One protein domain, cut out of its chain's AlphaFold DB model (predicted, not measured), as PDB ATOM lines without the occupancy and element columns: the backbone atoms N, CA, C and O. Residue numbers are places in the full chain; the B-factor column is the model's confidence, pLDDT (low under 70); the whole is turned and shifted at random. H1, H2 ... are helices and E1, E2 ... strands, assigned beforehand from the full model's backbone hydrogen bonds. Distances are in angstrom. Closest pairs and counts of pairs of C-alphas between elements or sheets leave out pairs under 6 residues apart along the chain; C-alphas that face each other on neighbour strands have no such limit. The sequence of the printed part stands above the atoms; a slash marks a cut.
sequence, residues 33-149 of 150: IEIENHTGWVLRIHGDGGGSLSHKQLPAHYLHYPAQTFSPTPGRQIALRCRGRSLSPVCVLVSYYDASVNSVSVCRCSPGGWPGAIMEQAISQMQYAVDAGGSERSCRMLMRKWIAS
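What this domain is: This is residues 33 to 149 of the 150 residues of an uncharacterized protein of Lewinella aurantiaca (UniProt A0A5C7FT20). A twisted sheet of six strands forms a wall, with H1 and H2 crossing the strands over one face and the other face bare. The helical hairpin of H3 and H4 packs on the sheet at its E4 end. The printed part has 117 residues with four named helices and six named strands, in the chain order E1 E2 E3 E4 H1 E5 E6 H2 H3 H4. The sheet runs E4, E3, E2, E1, E5, E6, all antiparallel, and the class is mixed, helices and strands. The whole is compact, with a radius of gyration of the C-alphas of 14.0 A and spans of 39 by 28 by 22 A.

How they stand to each other: The sheet holds E4, residues 62 to 65, E3, 51 to 55, E2, 41 to 46, E1, 33 to 36, E5, 92 to 98, and E6, 103 to 109. E1 to E4 form a meander, each strand the antiparallel neighbour of the one before. Within hydrogen-bond range are N 65 and O 51 of E4 and E3, 2.8 A, N 44 and O 52 of E2 and E3, 2.8 A, N 35 and O 43 of E1 and E2, 2.7 A, N 34 and O 95 of E1 and E5, 3.0 A, and N 94 and O 107 of the hairpin E5 and E6, 2.8 A. H2, residues 114 to 124, is on the sheet at a height of 9.1 A, across the strands; the C-alphas of Leu 43 and Met 119 are its closest to E2, 6.5 A. H1, residues 73 to 82, is on the same face as H2, also across the strands, at a height of 8.9 A. H1 and H2 only just touch, only at their ends, with 3 pairs of C-alphas within 8 A, the closest being Pro 74 and Trp 114 at 7.1 A. H3, residues 126 to 131, and H4, residues 136 to 147, touch as a helical hairpin at a shallow tilt of 15 degrees, opposite ways, closest at the C-alphas of Val 130 and Glu 136, 5.9 A. The closest C-alphas of E4 and H3 are Tyr 65 and Ala 129, 4.9 A. In H1, H2, H3 and H4 every O i to N i+4 pair is within hydrogen-bond range.

Where its parts are: E1 begins at C-alpha 33, (-91.669, -14.577, 56.755). E5 and E6 are 18.7 A and 19.0 A long, E2 16.6 A, H2 15.2 A and H1 14.3 A. H4, 16.3 A, ends at C-alpha 147, (-77.912, 6.542, 55.064).

The domain as a whole: The C-alphas of Ser 100 and Ala 148 are the two farthest apart, 41.5 A. The printed part has no cut, and no link is long. Residues 82 to 94, 96 to 100 and 108 to 112 have pLDDT under 70.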
ATOM      1  N   ILE A  33     -90.958 -15.735  57.293       83.69
ATOM      2  CA  ILE A  33     -91.669 -14.577  56.755       83.69
ATOM      3  C   ILE A  33     -90.664 -13.663  56.093       83.69
ATOM      4  O   ILE A  33     -89.639 -13.335  56.680       83.69
ATOM      5  N   GLU A  34     -90.978 -13.215  54.889       89.44
ATOM      6  CA  GLU A  34     -90.212 -12.182  54.210       89.44
ATOM      7  C   GLU A  34     -91.008 -10.887  54.158       89.44
ATOM      8  O   GLU A  34     -92.190 -10.907  53.835       89.44
ATOM      9  N   ILE A  35     -90.356  -9.784  54.498       88.94
ATOM     10  CA  ILE A  35     -90.900  -8.435  54.524       88.94
ATOM     11  C   ILE A  35     -90.105  -7.625  53.519       88.94
ATOM     12  O   ILE A  35     -88.920  -7.359  53.723       88.94
ATOM     13  N   GLU A  36     -90.766  -7.208  52.452       90.00
ATOM     14  CA  GLU A  36     -90.200  -6.277  51.486       90.00
ATOM     15  C   GLU A  36     -90.869  -4.911  51.620       90.00
ATOM     16  O   GLU A  36     -92.098  -4.824  51.621       90.00
ATOM     17  N   ASN A  37     -90.072  -3.844  51.691       84.50
ATOM     18  CA  ASN A  37     -90.587  -2.477  51.645       84.50
ATOM     19  C   ASN A  37     -90.391  -1.825  50.261       84.50
ATOM     20  O   ASN A  37     -89.627  -2.284  49.413       84.50
ATOM     21  N   HIS A  38     -91.061  -0.692  50.051       82.44
ATOM     22  CA  HIS A  38     -91.009   0.066  48.797       82.44
ATOM     23  C   HIS A  38     -89.623   0.644  48.457       82.44
ATOM     24  O   HIS A  38     -89.384   0.999  47.305       82.44
ATOM     25  N   THR A  39     -88.709   0.747  49.427       86.00
ATOM     26  CA  THR A  39     -87.335   1.218  49.196       86.00
ATOM     27  C   THR A  39     -86.391   0.097  48.753       86.00
ATOM     28  O   THR A  39     -85.250   0.376  48.397       86.00
ATOM     29  N   GLY A  40     -86.872  -1.151  48.687       89.31
ATOM     30  CA  GLY A  40     -86.120  -2.301  48.189       89.31
ATOM     31  C   GLY A  40     -85.343  -3.059  49.263       89.31
ATOM     32  O   GLY A  40     -84.515  -3.904  48.913       89.31
ATOM     33  N   TRP A  41     -85.598  -2.788  50.545       93.44
ATOM     34  CA  TRP A  41     -85.112  -3.620  51.642       93.44
ATOM     35  C   TRP A  41     -85.941  -4.885  51.759       93.44
ATOM     36  O   TRP A  41     -87.168  -4.852  51.645       93.44
ATOM     37  N   VAL A  42     -85.251  -5.984  52.038       94.06
ATOM     38  CA  VAL A  42     -85.850  -7.297  52.239       94.06
ATOM     39  C   VAL A  42     -85.340  -7.850  53.561       94.06
ATOM     40  O   VAL A  42     -84.134  -8.045  53.733       94.06
ATOM     41  N   LEU A  43     -86.262  -8.101  54.486       94.44
ATOM     42  CA  LEU A  43     -86.005  -8.740  55.767       94.44
ATOM     43  C   LEU A  43     -86.717 -10.085  55.798       94.44
ATOM     44  O   LEU A  43     -87.943 -10.145  55.763       94.44
ATOM     45  N   ARG A  44     -85.952 -11.163  55.910       92.31
ATOM     46  CA  ARG A  44     -86.471 -12.506  56.151       92.31
ATOM     47  C   ARG A  44     -86.319 -12.850  57.627       92.31
ATOM     48  O   ARG A  44     -85.252 -12.626  58.184       92.31
ATOM     49  N   ILE A  45     -87.361 -13.393  58.241       90.50
ATOM     50  CA  ILE A  45     -87.396 -13.840  59.635       90.50
ATOM     51  C   ILE A  45     -87.794 -15.310  59.640       90.50
ATOM     52  O   ILE A  45     -88.828 -15.663  59.081       90.50
ATOM     53  N   HIS A  46     -86.987 -16.154  60.263       86.69
ATOM     54  CA  HIS A  46     -87.194 -17.596  60.342       86.69
ATOM     55  C   HIS A  46     -88.035 -17.986  61.565       86.69
ATOM     56  O   HIS A  46     -88.237 -17.192  62.490       86.69
ATOM     57  N   GLY A  47     -88.545 -19.220  61.576       79.50
ATOM     58  CA  GLY A  47     -89.376 -19.742  62.665       79.50
ATOM     59  C   GLY A  47     -88.709 -19.743  64.049       79.50
ATOM     60  O   GLY A  47     -89.419 -19.640  65.050       79.50
ATOM     61  N   ASP A  48     -87.374 -19.793  64.098       83.44
ATOM     62  CA  ASP A  48     -86.531 -19.719  65.302       83.44
ATOM     63  C   ASP A  48     -86.228 -18.277  65.762       83.44
ATOM     64  O   ASP A  48     -85.530 -18.066  66.755       83.44
ATOM     65  N   GLY A  49     -86.739 -17.269  65.045       85.62
ATOM     66  CA  GLY A  49     -86.486 -15.853  65.302       85.62
ATOM     67  C   GLY A  49     -85.165 -15.327  64.737       85.62
ATOM     68  O   GLY A  49     -84.853 -14.152  64.931       85.62
ATOM     69  N   GLY A  50     -84.388 -16.157  64.036       90.25
ATOM     70  CA  GLY A  50     -83.263 -15.699  63.226       90.25
ATOM     71  C   GLY A  50     -83.732 -14.945  61.988       90.25
ATOM     72  O   GLY A  50     -84.929 -14.849  61.706       90.25
ATOM     73  N   GLY A  51     -82.800 -14.398  61.213       92.50
ATOM     74  CA  GLY A  51     -83.196 -13.680  60.009       92.50
ATOM     75  C   GLY A  51     -82.073 -13.288  59.073       92.50
ATOM     76  O   GLY A  51     -80.893 -13.489  59.353       92.50
ATOM     77  N   SER A  52     -82.452 -12.687  57.951       95.25
ATOM     78  CA  SER A  52     -81.517 -12.079  57.015       95.25
ATOM     79  C   SER A  52     -82.026 -10.743  56.497       95.25
ATOM     80  O   SER A  52     -83.154 -10.667  56.010       95.25
ATOM     81  N   LEU A  53     -81.179  -9.718  56.537       96.81
ATOM     82  CA  LEU A  53     -81.444  -8.409  55.944       96.81
ATOM     83  C   LEU A  53     -80.625  -8.246  54.665       96.81
ATOM     84  O   LEU A  53     -79.425  -8.516  54.645       96.81
ATOM     85  N   SER A  54     -81.267  -7.766  53.606       96.75
ATOM     86  CA  SER A  54     -80.631  -7.478  52.322       96.75
ATOM     87  C   SER A  54     -81.312  -6.301  51.622       96.75
ATOM     88  O   SER A  54     -82.334  -5.782  52.079       96.75
ATOM     89  N   HIS A  55     -80.735  -5.869  50.502       95.81
ATOM     90  CA  HIS A  55     -81.296  -4.810  49.675       95.81
ATOM     91  C   HIS A  55     -81.227  -5.200  48.194       95.81
ATOM     92  O   HIS A  55     -80.175  -5.614  47.712       95.81
ATOM     93  N   LYS A  56     -82.310  -4.996  47.433       93.88
ATOM     94  CA  LYS A  56     -82.430  -5.431  46.024       93.88
ATOM     95  C   LYS A  56     -81.328  -4.910  45.099       93.88
ATOM     96  O   LYS A  56     -80.876  -5.616  44.208       93.88
ATOM     97  N   GLN A  57     -80.876  -3.677  45.319       94.44
ATOM     98  CA  GLN A  57     -79.770  -3.069  44.557       94.44
ATOM     99  C   GLN A  57     -78.369  -3.561  44.973       94.44
ATOM    100  O   GLN A  57     -77.388  -3.198  44.334       94.44
ATOM    101  N   LEU A  58     -78.256  -4.352  46.044       95.12
ATOM    102  CA  LEU A  58     -76.998  -4.887  46.574       95.12
ATOM    103  C   LEU A  58     -77.105  -6.416  46.772       95.12
ATOM    104  O   LEU A  58     -76.945  -6.895  47.892       95.12
ATOM    105  N   PRO A  59     -77.354  -7.207  45.711       92.25
ATOM    106  CA  PRO A  59     -77.670  -8.636  45.832       92.25
ATOM    107  C   PRO A  59     -76.524  -9.485  46.408       92.25
ATOM    108  O   PRO A  59     -76.764 -10.547  46.968       92.25
ATOM    109  N   ALA A  60     -75.279  -9.011  46.310       94.25
ATOM    110  CA  ALA A  60     -74.109  -9.666  46.899       94.25
ATOM    111  C   ALA A  60     -73.915  -9.355  48.399       94.25
ATOM    112  O   ALA A  60     -72.947  -9.820  49.000       94.25
ATOM    113  N   HIS A  61     -74.784  -8.535  49.001       95.75
ATOM    114  CA  HIS A  61     -74.652  -8.074  50.379       95.75
ATOM    115  C   HIS A  61     -75.907  -8.382  51.190       95.75
ATOM    116  O   HIS A  61     -76.989  -7.852  50.945       95.75
ATOM    117  N   TYR A  62     -75.718  -9.204  52.213       95.75
ATOM    118  CA  TYR A  62     -76.731  -9.548  53.197       95.75
ATOM    119  C   TYR A  62     -76.087  -9.677  54.579       95.75
ATOM    120  O   TYR A  62     -74.875  -9.883  54.703       95.75
ATOM    121  N   LEU A  63     -76.906  -9.539  55.616       96.88
ATOM    122  CA  LEU A  63     -76.540  -9.791  57.005       96.88
ATOM    123  C   LEU A  63     -77.443 -10.865  57.580       96.88
ATOM    124  O   LEU A  63     -78.653 -10.802  57.386       96.88
ATOM    125  N   HIS A  64     -76.848 -11.813  58.296       95.69
ATOM    126  CA  HIS A  64     -77.571 -12.835  59.040       95.69
ATOM    127  C   HIS A  64     -77.658 -12.448  60.508       95.69
ATOM    128  O   HIS A  64     -76.662 -12.043  61.102       95.69
ATOM    129  N   TYR A  65     -78.846 -12.600  61.076       94.62
ATOM    130  CA  TYR A  65     -79.109 -12.411  62.493       94.62
ATOM    131  C   TYR A  65     -79.219 -13.783  63.156       94.62
ATOM    132  O   TYR A  65     -79.845 -14.678  62.571       94.62
ATOM    133  N   PRO A  66     -78.643 -13.961  64.356       91.88
ATOM    134  CA  PRO A  66     -78.726 -15.220  65.083       91.88
ATOM    135  C   PRO A  66     -80.174 -15.537  65.486       91.88
ATOM    136  O   PRO A  66     -81.040 -14.658  65.499       91.88
ATOM    137  N   ALA A  67     -80.437 -16.799  65.834       89.88
ATOM    138  CA  ALA A  67     -81.738 -17.230  66.344       89.88
ATOM    139  C   ALA A  67     -82.211 -16.345  67.514       89.88
ATOM    140  O   ALA A  67     -81.402 -15.789  68.255       89.88
ATOM    141  N   GLN A  68     -83.530 -16.235  67.690       88.62
ATOM    142  CA  GLN A  68     -84.181 -15.437  68.739       88.62
ATOM    143  C   GLN A  68     -83.958 -13.911  68.669       88.62
ATOM    144  O   GLN A  68     -84.376 -13.200  69.582       88.62
ATOM    145  N   THR A  69     -83.372 -13.375  67.591       90.44
ATOM    146  CA  THR A  69     -83.228 -11.915  67.409       90.44
ATOM    147  C   THR A  69     -84.583 -11.222  67.240       90.44
ATOM    148  O   THR A  69     -84.828 -10.142  67.780       90.44
ATOM    149  N   PHE A  70     -85.480 -11.844  66.478       91.62
ATOM    150  CA  PHE A  70     -86.788 -11.303  66.140       91.62
ATOM    151  C   PHE A  70     -87.897 -12.188  66.698       91.62
ATOM    152  O   PHE A  70     -87.809 -13.412  66.678       91.62
ATOM    153  N   SER A  71     -88.993 -11.573  67.147       87.94
ATOM    154  CA  SER A  71     -90.205 -12.322  67.481       87.94
ATOM    155  C   SER A  71     -90.959 -12.682  66.192       87.94
ATOM    156  O   SER A  71     -91.437 -11.771  65.510       87.94
ATOM    157  N   PRO A  72     -91.130 -13.973  65.846       81.50
ATOM    158  CA  PRO A  72     -91.886 -14.368  64.658       81.50
ATOM    159  C   PRO A  72     -93.406 -14.248  64.867       81.50
ATOM    160  O   PRO A  72     -94.166 -14.233  63.899       81.50
ATOM    161  N   THR A  73     -93.874 -14.150  66.118       84.31
ATOM    162  CA  THR A  73     -95.300 -14.187  66.488       84.31
ATOM    163  C   THR A  73     -96.158 -13.135  65.779       84.31
ATOM    164  O   THR A  73     -97.189 -13.513  65.213       84.31
ATOM    165  N   PRO A  74     -95.782 -11.841  65.731       83.75
ATOM    166  CA  PRO A  74     -96.604 -10.843  65.046       83.75
ATOM    167  C   PRO A  74     -96.659 -11.092  63.535       83.75
ATOM    168  O   PRO A  74     -97.708 -10.920  62.911       83.75
ATOM    169  N   GLY A  75     -95.560 -11.584  62.960       78.38
ATOM    170  CA  GLY A  75     -95.515 -12.037  61.581       78.38
ATOM    171  C   GLY A  75     -96.494 -13.185  61.321       78.38
ATOM    172  O   GLY A  75     -97.288 -13.108  60.383       78.38
ATOM    173  N   ARG A  76     -96.511 -14.213  62.182       77.44
ATOM    174  CA  ARG A  76     -97.463 -15.338  62.080       77.44
ATOM    175  C   ARG A  76     -98.910 -14.851  62.102       77.44
ATOM    176  O   ARG A  76     -99.718 -15.284  61.288       77.44
ATOM    177  N   GLN A  77     -99.239 -13.908  62.985       79.38
ATOM    178  CA  GLN A  77    -100.581 -13.317  63.059       79.38
ATOM    179  C   GLN A  77    -100.962 -12.535  61.795       79.38
ATOM    180  O   GLN A  77    -102.135 -12.489  61.418       79.38
ATOM    181  N   ILE A  78    -100.000 -11.883  61.141       76.38
ATOM    182  CA  ILE A  78    -100.231 -11.186  59.871       76.38
ATOM    183  C   ILE A  78    -100.427 -12.195  58.736       76.38
ATOM    184  O   ILE A  78    -101.401 -12.070  57.997       76.38
ATOM    185  N   ALA A  79     -99.575 -13.218  58.643       72.88
ATOM    186  CA  ALA A  79     -99.702 -14.291  57.658       72.88
ATOM    187  C   ALA A  79    -101.065 -15.000  57.768       72.88
ATOM    188  O   ALA A  79    -101.777 -15.128  56.774       72.88
ATOM    189  N   LEU A  80    -101.493 -15.343  58.993       73.44
ATOM    190  CA  LEU A  80    -102.817 -15.912  59.278       73.44
ATOM    191  C   LEU A  80    -103.961 -15.033  58.763       73.44
ATOM    192  O   LEU A  80    -104.872 -15.524  58.097       73.44
ATOM    193  N   ARG A  81    -103.924 -13.729  59.066       71.88
ATOM    194  CA  ARG A  81    -104.968 -12.780  58.644       71.88
ATOM    195  C   ARG A  81    -105.005 -12.575  57.136       71.88
ATOM    196  O   ARG A  81    -106.061 -12.271  56.590       71.88
ATOM    197  N   CYS A  82    -103.857 -12.706  56.487       68.19
ATOM    198  CA  CYS A  82    -103.701 -12.394  55.082       68.19
ATOM    199  C   CYS A  82    -103.946 -13.591  54.145       68.19
ATOM    200  O   CYS A  82    -104.030 -13.411  52.933       68.19
ATOM    201  N   ARG A  83    -104.135 -14.809  54.668       67.06
ATOM    202  CA  ARG A  83    -104.400 -16.015  53.866       67.06
ATOM    203  C   ARG A  83    -105.530 -15.790  52.844       67.06
ATOM    204  O   ARG A  83    -106.710 -15.769  53.189       67.06
ATOM    205  N   GLY A  84    -105.152 -15.589  51.578       56.69
ATOM    206  CA  GLY A  84    -106.063 -15.327  50.458       56.69
ATOM    207  C   GLY A  84    -106.716 -13.936  50.417       56.69
ATOM    208  O   GLY A  84    -107.672 -13.751  49.666       56.69
ATOM    209  N   ARG A  85    -106.261 -12.955  51.211       58.66
ATOM    210  CA  ARG A  85    -106.877 -11.617  51.294       58.66
ATOM    211  C   ARG A  85    -105.830 -10.509  51.299       58.66
ATOM    212  O   ARG A  85    -104.931 -10.508  52.127       58.66
ATOM    213  N   SER A  86    -105.995  -9.510  50.433       56.50
ATOM    214  CA  SER A  86    -105.205  -8.276  50.522       56.50
ATOM    215  C   SER A  86    -105.634  -7.485  51.758       56.50
ATOM    216  O   SER A  86    -106.805  -7.121  51.870       56.50
ATOM    217  N   LEU A  87    -104.710  -7.217  52.683       57.44
ATOM    218  CA  LEU A  87    -105.005  -6.448  53.899       57.44
ATOM    219  C   LEU A  87    -104.865  -4.935  53.686       57.44
ATOM    220  O   LEU A  87    -105.380  -4.151  54.478       57.44
ATOM    221  N   SER A  88    -104.158  -4.507  52.638       54.97
ATOM    222  CA  SER A  88    -103.976  -3.095  52.295       54.97
ATOM    223  C   SER A  88    -103.608  -2.931  50.815       54.97
ATOM    224  O   SER A  88    -102.965  -3.819  50.254       54.97
ATOM    225  N   PRO A  89    -103.964  -1.805  50.168       48.56
ATOM    226  CA  PRO A  89    -103.449  -1.463  48.842       48.56
ATOM    227  C   PRO A  89    -101.959  -1.063  48.843       48.56
ATOM    228  O   PRO A  89    -101.380  -0.935  47.768       48.56
ATOM    229  N   VAL A  90    -101.333  -0.859  50.012       49.53
ATOM    230  CA  VAL A  90     -99.954  -0.346  50.136       49.53
ATOM    231  C   VAL A  90     -98.914  -1.472  50.303       49.53
ATOM    232  O   VAL A  90     -99.195  -2.547  50.826       49.53
ATOM    233  N   CYS A  91     -97.708  -1.193  49.793       53.66
ATOM    234  CA  CYS A  91     -96.626  -2.083  49.366       53.66
ATOM    235  C   CYS A  91     -95.714  -2.653  50.474       53.66
ATOM    236  O   CYS A  91     -94.505  -2.417  50.433       53.66
ATOM    237  N   VAL A  92     -96.241  -3.411  51.438       57.06
ATOM    238  CA  VAL A  92     -95.392  -4.391  52.140       57.06
ATOM    239  C   VAL A  92     -95.785  -5.787  51.715       57.06
ATOM    240  O   VAL A  92     -96.916  -6.209  51.958       57.06
ATOM    241  N   LEU A  93     -94.859  -6.481  51.054       65.25
ATOM    242  CA  LEU A  93     -95.043  -7.877  50.687       65.25
ATOM    243  C   LEU A  93     -94.610  -8.732  51.867       65.25
ATOM    244  O   LEU A  93     -93.458  -8.680  52.285       65.25
ATOM    245  N   VAL A  94     -95.569  -9.475  52.400       62.28
ATOM    246  CA  VAL A  94     -95.358 -10.549  53.355       62.28
ATOM    247  C   VAL A  94     -95.433 -11.845  52.569       62.28
ATOM    248  O   VAL A  94     -96.512 -12.214  52.107       62.28
ATOM    249  N   SER A  95     -94.304 -12.513  52.382       70.00
ATOM    250  CA  SER A  95     -94.277 -13.846  51.774       70.00
ATOM    251  C   SER A  95     -94.121 -14.886  52.873       70.00
ATOM    252  O   SER A  95     -93.261 -14.732  53.739       70.00
ATOM    253  N   TYR A  96     -94.948 -15.928  52.849       65.56
ATOM    254  CA  TYR A  96     -94.821 -17.072  53.750       65.56
ATOM    255  C   TYR A  96     -94.973 -18.375  52.969       65.56
ATOM    256  O   TYR A  96     -95.718 -18.440  51.987       65.56
ATOM    257  N   TYR A  97     -94.261 -19.409  53.402       68.69
ATOM    258  CA  TYR A  97     -94.402 -20.752  52.853       68.69
ATOM    259  C   TYR A  97     -95.499 -21.511  53.611       68.69
ATOM    260  O   TYR A  97     -95.496 -21.557  54.841       68.69
ATOM    261  N   ASP A  98     -96.464 -22.062  52.877       67.62
ATOM    262  CA  ASP A  98     -97.513 -22.930  53.406       67.62
ATOM    263  C   ASP A  98     -97.160 -24.383  53.078       67.62
ATOM    264  O   ASP A  98     -97.369 -24.854  51.954       67.62
ATOM    265  N   ALA A  99     -96.629 -25.093  54.074       65.50
ATOM    266  CA  ALA A  99     -96.230 -26.491  53.942       65.50
ATOM    267  C   ALA A  99     -97.406 -27.420  53.592       65.50
ATOM    268  O   ALA A  99     -97.196 -28.442  52.944       65.50
ATOM    269  N   SER A 100     -98.646 -27.061  53.953       66.69
ATOM    270  CA  SER A 100     -99.823 -27.905  53.686       66.69
ATOM    271  C   SER A 100    -100.174 -27.995  52.200       66.69
ATOM    272  O   SER A 100    -100.757 -28.981  51.756       66.69
ATOM    273  N   VAL A 101     -99.796 -26.975  51.430       72.81
ATOM    274  CA  VAL A 101    -100.066 -26.874  49.988       72.81
ATOM    275  C   VAL A 101     -98.790 -26.698  49.164       72.81
ATOM    276  O   VAL A 101     -98.876 -26.444  47.966       72.81
ATOM    277  N   ASN A 102     -97.616 -26.820  49.796       73.00
ATOM    278  CA  ASN A 102     -96.296 -26.665  49.182       73.00
ATOM    279  C   ASN A 102     -96.201 -25.415  48.282       73.00
ATOM    280  O   ASN A 102     -95.836 -25.493  47.107       73.00
ATOM    281  N   SER A 103     -96.607 -24.253  48.802       74.25
ATOM    282  CA  SER A 103     -96.633 -23.013  48.015       74.25
ATOM    283  C   SER A 103     -96.236 -21.785  48.829       74.25
ATOM    284  O   SER A 103     -96.464 -21.717  50.037       74.25
ATOM    285  N   VAL A 104     -95.649 -20.793  48.154       74.44
ATOM    286  CA  VAL A 104     -95.380 -19.471  48.733       74.44
ATOM    287  C   VAL A 104     -96.582 -18.574  48.476       74.44
ATOM    288  O   VAL A 104     -96.942 -18.307  47.330       74.44
ATOM    289  N   SER A 105     -97.198 -18.095  49.549       73.81
ATOM    290  CA  SER A 105     -98.287 -17.124  49.492       73.81
ATOM    291  C   SER A 105     -97.744 -15.720  49.721       73.81
ATOM    292  O   SER A 105     -96.952 -15.502  50.637       73.81
ATOM    293  N   VAL A 106     -98.183 -14.767  48.896       72.75
ATOM    294  CA  VAL A 106     -97.745 -13.367  48.958       72.75
ATOM    295  C   VAL A 106     -98.902 -12.476  49.372       72.75
ATOM    296  O   VAL A 106    -100.013 -12.571  48.853       72.75
ATOM    297  N   CYS A 107     -98.608 -11.574  50.294       71.25
ATOM    298  CA  CYS A 107     -99.600 -10.831  51.031       71.25
ATOM    299  C   CYS A 107     -99.257  -9.349  51.100       71.25
ATOM    300  O   CYS A 107     -98.172  -8.993  51.542       71.25
ATOM    301  N   ARG A 108    -100.179  -8.472  50.686       69.06
ATOM    302  CA  ARG A 108     -99.983  -7.014  50.768       69.06
ATOM    303  C   ARG A 108    -100.511  -6.476  52.093       69.06
ATOM    304  O   ARG A 108    -101.693  -6.634  52.404       69.06
ATOM    305  N   CYS A 109     -99.627  -5.848  52.860       65.19
ATOM    306  CA  CYS A 109     -99.897  -5.327  54.197       65.19
ATOM    307  C   CYS A 109     -99.561  -3.833  54.296       65.19
ATOM    308  O   CYS A 109     -98.662  -3.338  53.623       65.19
ATOM    309  N   SER A 110    -100.268  -3.112  55.174       60.44
ATOM    310  CA  SER A 110     -99.979  -1.694  55.428       60.44
ATOM    311  C   SER A 110     -98.593  -1.525  56.079       60.44
ATOM    312  O   SER A 110     -98.284  -2.266  57.017       60.44
ATOM    313  N   PRO A 111     -97.773  -0.548  55.643       57.66
ATOM    314  CA  PRO A 111     -96.439  -0.304  56.197       57.66
ATOM    315  C   PRO A 111     -96.452   0.264  57.624       57.66
ATOM    316  O   PRO A 111     -95.494   0.052  58.359       57.66
ATOM    317  N   GLY A 112     -97.529   0.945  58.040       57.81
ATOM    318  CA  GLY A 112     -97.631   1.666  59.322       57.81
ATOM    319  C   GLY A 112     -97.833   0.793  60.568       57.81
ATOM    320  O   GLY A 112     -98.455   1.236  61.527       57.81
ATOM    321  N   GLY A 113     -97.371  -0.458  60.547       77.00
ATOM    322  CA  GLY A 113     -97.526  -1.415  61.642       77.00
ATOM    323  C   GLY A 113     -96.242  -2.189  61.923       77.00
ATOM    324  O   GLY A 113     -95.140  -1.725  61.634       77.00
ATOM    325  N   TRP A 114     -96.385  -3.407  62.446       84.50
ATOM    326  CA  TRP A 114     -95.251  -4.292  62.735       84.50
ATOM    327  C   TRP A 114     -94.226  -4.425  61.588       84.50
ATOM    328  O   TRP A 114     -93.038  -4.373  61.897       84.50
ATOM    329  N   PRO A 115     -94.611  -4.525  60.294       83.38
ATOM    330  CA  PRO A 115     -93.629  -4.694  59.222       83.38
ATOM    331  C   PRO A 115     -92.644  -3.527  59.056       83.38
ATOM    332  O   PRO A 115     -91.483  -3.755  58.730       83.38
ATOM    333  N   GLY A 116     -93.080  -2.283  59.290       83.88
ATOM    334  CA  GLY A 116     -92.187  -1.123  59.277       83.88
ATOM    335  C   GLY A 116     -91.243  -1.132  60.480       83.88
ATOM    336  O   GLY A 116     -90.027  -1.064  60.316       83.88
ATOM    337  N   ALA A 117     -91.800  -1.321  61.679       89.00
ATOM    338  CA  ALA A 117     -91.038  -1.313  62.927       89.00
ATOM    339  C   ALA A 117     -89.961  -2.412  62.980       89.00
ATOM    340  O   ALA A 117     -88.839  -2.161  63.412       89.00
ATOM    341  N   ILE A 118     -90.270  -3.624  62.508       91.19
ATOM    342  CA  ILE A 118     -89.311  -4.737  62.516       91.19
ATOM    343  C   ILE A 118     -88.194  -4.548  61.479       91.19
ATOM    344  O   ILE A 118     -87.056  -4.943  61.723       91.19
ATOM    345  N   MET A 119     -88.488  -3.891  60.351       91.94
ATOM    346  CA  MET A 119     -87.475  -3.510  59.364       91.94
ATOM    347  C   MET A 119     -86.513  -2.465  59.943       91.94
ATOM    348  O   MET A 119     -85.298  -2.618  59.835       91.94
ATOM    349  N   GLU A 120     -87.042  -1.426  60.593       92.38
ATOM    350  CA  GLU A 120     -86.225  -0.413  61.273       92.38
ATOM    351  C   GLU A 120     -85.381  -1.025  62.394       92.38
ATOM    352  O   GLU A 120     -84.191  -0.717  62.505       92.38
ATOM    353  N   GLN A 121     -85.959  -1.948  63.171       94.44
ATOM    354  CA  GLN A 121     -85.217  -2.723  64.160       94.44
ATOM    355  C   GLN A 121     -84.049  -3.464  63.499       94.44
ATOM    356  O   GLN A 121     -82.912  -3.280  63.932       94.44
ATOM    357  N   ALA A 122     -84.290  -4.242  62.439       95.12
ATOM    358  CA  ALA A 122     -83.230  -4.982  61.754       95.12
ATOM    359  C   ALA A 122     -82.113  -4.047  61.264       95.12
ATOM    360  O   ALA A 122     -80.934  -4.307  61.512       95.12
ATOM    361  N   ILE A 123     -82.470  -2.919  60.644       94.31
ATOM    362  CA  ILE A 123     -81.500  -1.930  60.162       94.31
ATOM    363  C   ILE A 123     -80.689  -1.323  61.319       94.31
ATOM    364  O   ILE A 123     -79.469  -1.202  61.215       94.31
ATOM    365  N   SER A 124     -81.322  -0.981  62.445       94.12
ATOM    366  CA  SER A 124     -80.601  -0.469  63.622       94.12
ATOM    367  C   SER A 124     -79.677  -1.515  64.265       94.12
ATOM    368  O   SER A 124     -78.652  -1.161  64.840       94.12
ATOM    369  N   GLN A 125     -79.996  -2.803  64.116       95.38
ATOM    370  CA  GLN A 125     -79.251  -3.932  64.678       95.38
ATOM    371  C   GLN A 125     -78.216  -4.537  63.711       95.38
ATOM    372  O   GLN A 125     -77.704  -5.624  63.967       95.38
ATOM    373  N   MET A 126     -77.855  -3.861  62.613       95.75
ATOM    374  CA  MET A 126     -76.832  -4.371  61.683       95.75
ATOM    375  C   MET A 126     -75.493  -4.687  62.368       95.75
ATOM    376  O   MET A 126     -74.836  -5.654  61.992       95.75
ATOM    377  N   GLN A 127     -75.094  -3.904  63.377       95.38
ATOM    378  CA  GLN A 127     -73.859  -4.168  64.122       95.38
ATOM    379  C   GLN A 127     -73.966  -5.440  64.972       95.38
ATOM    380  O   GLN A 127     -73.049  -6.247  64.965       95.38
ATOM    381  N   TYR A 128     -75.116  -5.680  65.605       94.94
ATOM    382  CA  TYR A 128     -75.357  -6.914  66.351       94.94
ATOM    383  C   TYR A 128     -75.216  -8.162  65.462       94.94
ATOM    384  O   TYR A 128     -74.628  -9.158  65.876       94.94
ATOM    385  N   ALA A 129     -75.683  -8.095  64.210       94.44
ATOM    386  CA  ALA A 129     -75.477  -9.169  63.237       94.44
ATOM    387  C   ALA A 129     -73.988  -9.415  62.936       94.44
ATOM    388  O   ALA A 129     -73.575 -10.562  62.786       94.44
ATOM    389  N   VAL A 130     -73.172  -8.358  62.858       95.06
ATOM    390  CA  VAL A 130     -71.713  -8.472  62.680       95.06
ATOM    391  C   VAL A 130     -71.062  -9.108  63.903       95.06
ATOM    392  O   VAL A 130     -70.293 -10.054  63.748       95.06
ATOM    393  N   ASP A 131     -71.417  -8.651  65.102       94.50
ATOM    394  CA  ASP A 131     -70.867  -9.168  66.359       94.50
ATOM    395  C   ASP A 131     -71.192 -10.665  66.548       94.50
ATOM    396  O   ASP A 131     -70.418 -11.410  67.145       94.50
ATOM    397  N   ALA A 132     -72.303 -11.130  65.966       90.69
ATOM    398  CA  ALA A 132     -72.707 -12.533  65.908       90.69
ATOM    399  C   ALA A 132     -72.067 -13.345  64.754       90.69
ATOM    400  O   ALA A 132     -72.474 -14.480  64.506       90.69
ATOM    401  N   GLY A 133     -71.081 -12.794  64.036       89.19
ATOM    402  CA  GLY A 133     -70.359 -13.466  62.944       89.19
ATOM    403  C   GLY A 133     -70.783 -13.055  61.527       89.19
ATOM    404  O   GLY A 133     -70.381 -13.685  60.548       89.19
ATOM    405  N   GLY A 134     -71.596 -12.007  61.387       89.56
ATOM    406  CA  GLY A 134     -71.989 -11.435  60.101       89.56
ATOM    407  C   GLY A 134     -70.854 -10.691  59.383       89.56
ATOM    408  O   GLY A 134     -69.858 -10.275  59.967       89.56
ATOM    409  N   SER A 135     -71.006 -10.480  58.072       94.31
ATOM    410  CA  SER A 135     -69.977  -9.816  57.263       94.31
ATOM    411  C   SER A 135     -69.912  -8.306  57.518       94.31
ATOM    412  O   SER A 135     -70.811  -7.562  57.116       94.31
ATOM    413  N   GLU A 136     -68.787  -7.822  58.051       95.88
ATOM    414  CA  GLU A 136     -68.499  -6.383  58.165       95.88
ATOM    415  C   GLU A 136     -68.606  -5.650  56.822       95.88
ATOM    416  O   GLU A 136     -69.097  -4.522  56.741       95.88
ATOM    417  N   ARG A 137     -68.150  -6.286  55.732       96.19
ATOM    418  CA  ARG A 137     -68.226  -5.702  54.388       96.19
ATOM    419  C   ARG A 137     -69.680  -5.470  53.989       96.19
ATOM    420  O   ARG A 137     -69.994  -4.375  53.520       96.19
ATOM    421  N   SER A 138     -70.542  -6.467  54.175       95.69
ATOM    422  CA  SER A 138     -71.973  -6.333  53.893       95.69
ATOM    423  C   SER A 138     -72.618  -5.280  54.788       95.69
ATOM    424  O   SER A 138     -73.345  -4.435  54.272       95.69
ATOM    425  N   CYS A 139     -72.280  -5.247  56.082       96.31
ATOM    426  CA  CYS A 139     -72.757  -4.220  57.011       96.31
ATOM    427  C   CYS A 139     -72.423  -2.808  56.520       96.31
ATOM    428  O   CYS A 139     -73.320  -1.985  56.356       96.31
ATOM    429  N   ARG A 140     -71.159  -2.536  56.166       96.88
ATOM    430  CA  ARG A 140     -70.755  -1.220  55.643       96.88
ATOM    431  C   ARG A 140     -71.519  -0.826  54.379       96.88
ATOM    432  O   ARG A 140     -71.909   0.331  54.243       96.88
ATOM    433  N   MET A 141     -71.717  -1.757  53.446       97.62
ATOM    434  CA  MET A 141     -72.420  -1.473  52.191       97.62
ATOM    435  C   MET A 141     -73.910  -1.203  52.414       97.62
ATOM    436  O   MET A 141     -74.442  -0.233  51.873       97.62
ATOM    437  N   LEU A 142     -74.568  -2.015  53.242       95.94
ATOM    438  CA  LEU A 142     -75.975  -1.834  53.589       95.94
ATOM    439  C   LEU A 142     -76.187  -0.552  54.405       95.94
ATOM    440  O   LEU A 142     -77.089   0.220  54.091       95.94
ATOM    441  N   MET A 143     -75.314  -0.248  55.365       95.00
ATOM    442  CA  MET A 143     -75.383   0.991  56.145       95.00
ATOM    443  C   MET A 143     -75.246   2.233  55.257       95.00
ATOM    444  O   MET A 143     -76.028   3.173  55.375       95.00
ATOM    445  N   ARG A 144     -74.304   2.228  54.301       95.25
ATOM    446  CA  ARG A 144     -74.192   3.303  53.298       95.25
ATOM    447  C   ARG A 144     -75.480   3.462  52.499       95.25
ATOM    448  O   ARG A 144     -75.916   4.587  52.271       95.25
ATOM    449  N   LYS A 145     -76.092   2.347  52.088       94.81
ATOM    450  CA  LYS A 145     -77.353   2.375  51.346       94.81
ATOM    451  C   LYS A 145     -78.498   2.946  52.182       94.81
ATOM    452  O   LYS A 145     -79.283   3.721  51.647       94.81
ATOM    453  N   TRP A 146     -78.561   2.604  53.468       91.94
ATOM    454  CA  TRP A 146     -79.554   3.131  54.402       91.94
ATOM    455  C   TRP A 146     -79.416   4.641  54.592       91.94
ATOM    456  O   TRP A 146     -80.387   5.372  54.408       91.94
ATOM    457  N   ILE A 147     -78.200   5.114  54.879       91.75
ATOM    458  CA  ILE A 147     -77.912   6.542  55.064       91.75
ATOM    459  C   ILE A 147     -78.252   7.338  53.800       91.75
ATOM    460  O   ILE A 147     -78.847   8.399  53.905       91.75
ATOM    461  N   ALA A 148     -77.941   6.812  52.613       88.56
ATOM    462  CA  ALA A 148     -78.253   7.472  51.343       88.56
ATOM    463  C   ALA A 148     -79.753   7.482  50.983       88.56
ATOM    464  O   ALA A 148     -80.135   8.134  50.014       88.56
ATOM    465  N   SER A 149     -80.587   6.712  51.690       80.19
ATOM    466  CA  SER A 149     -82.042   6.650  51.476       80.19
ATOM    467  C   SER A 149     -82.857   7.492  52.462       80.19
ATOM    468  O   SER A 149     -84.081   7.524  52.344       80.19
TER     469      SER A 149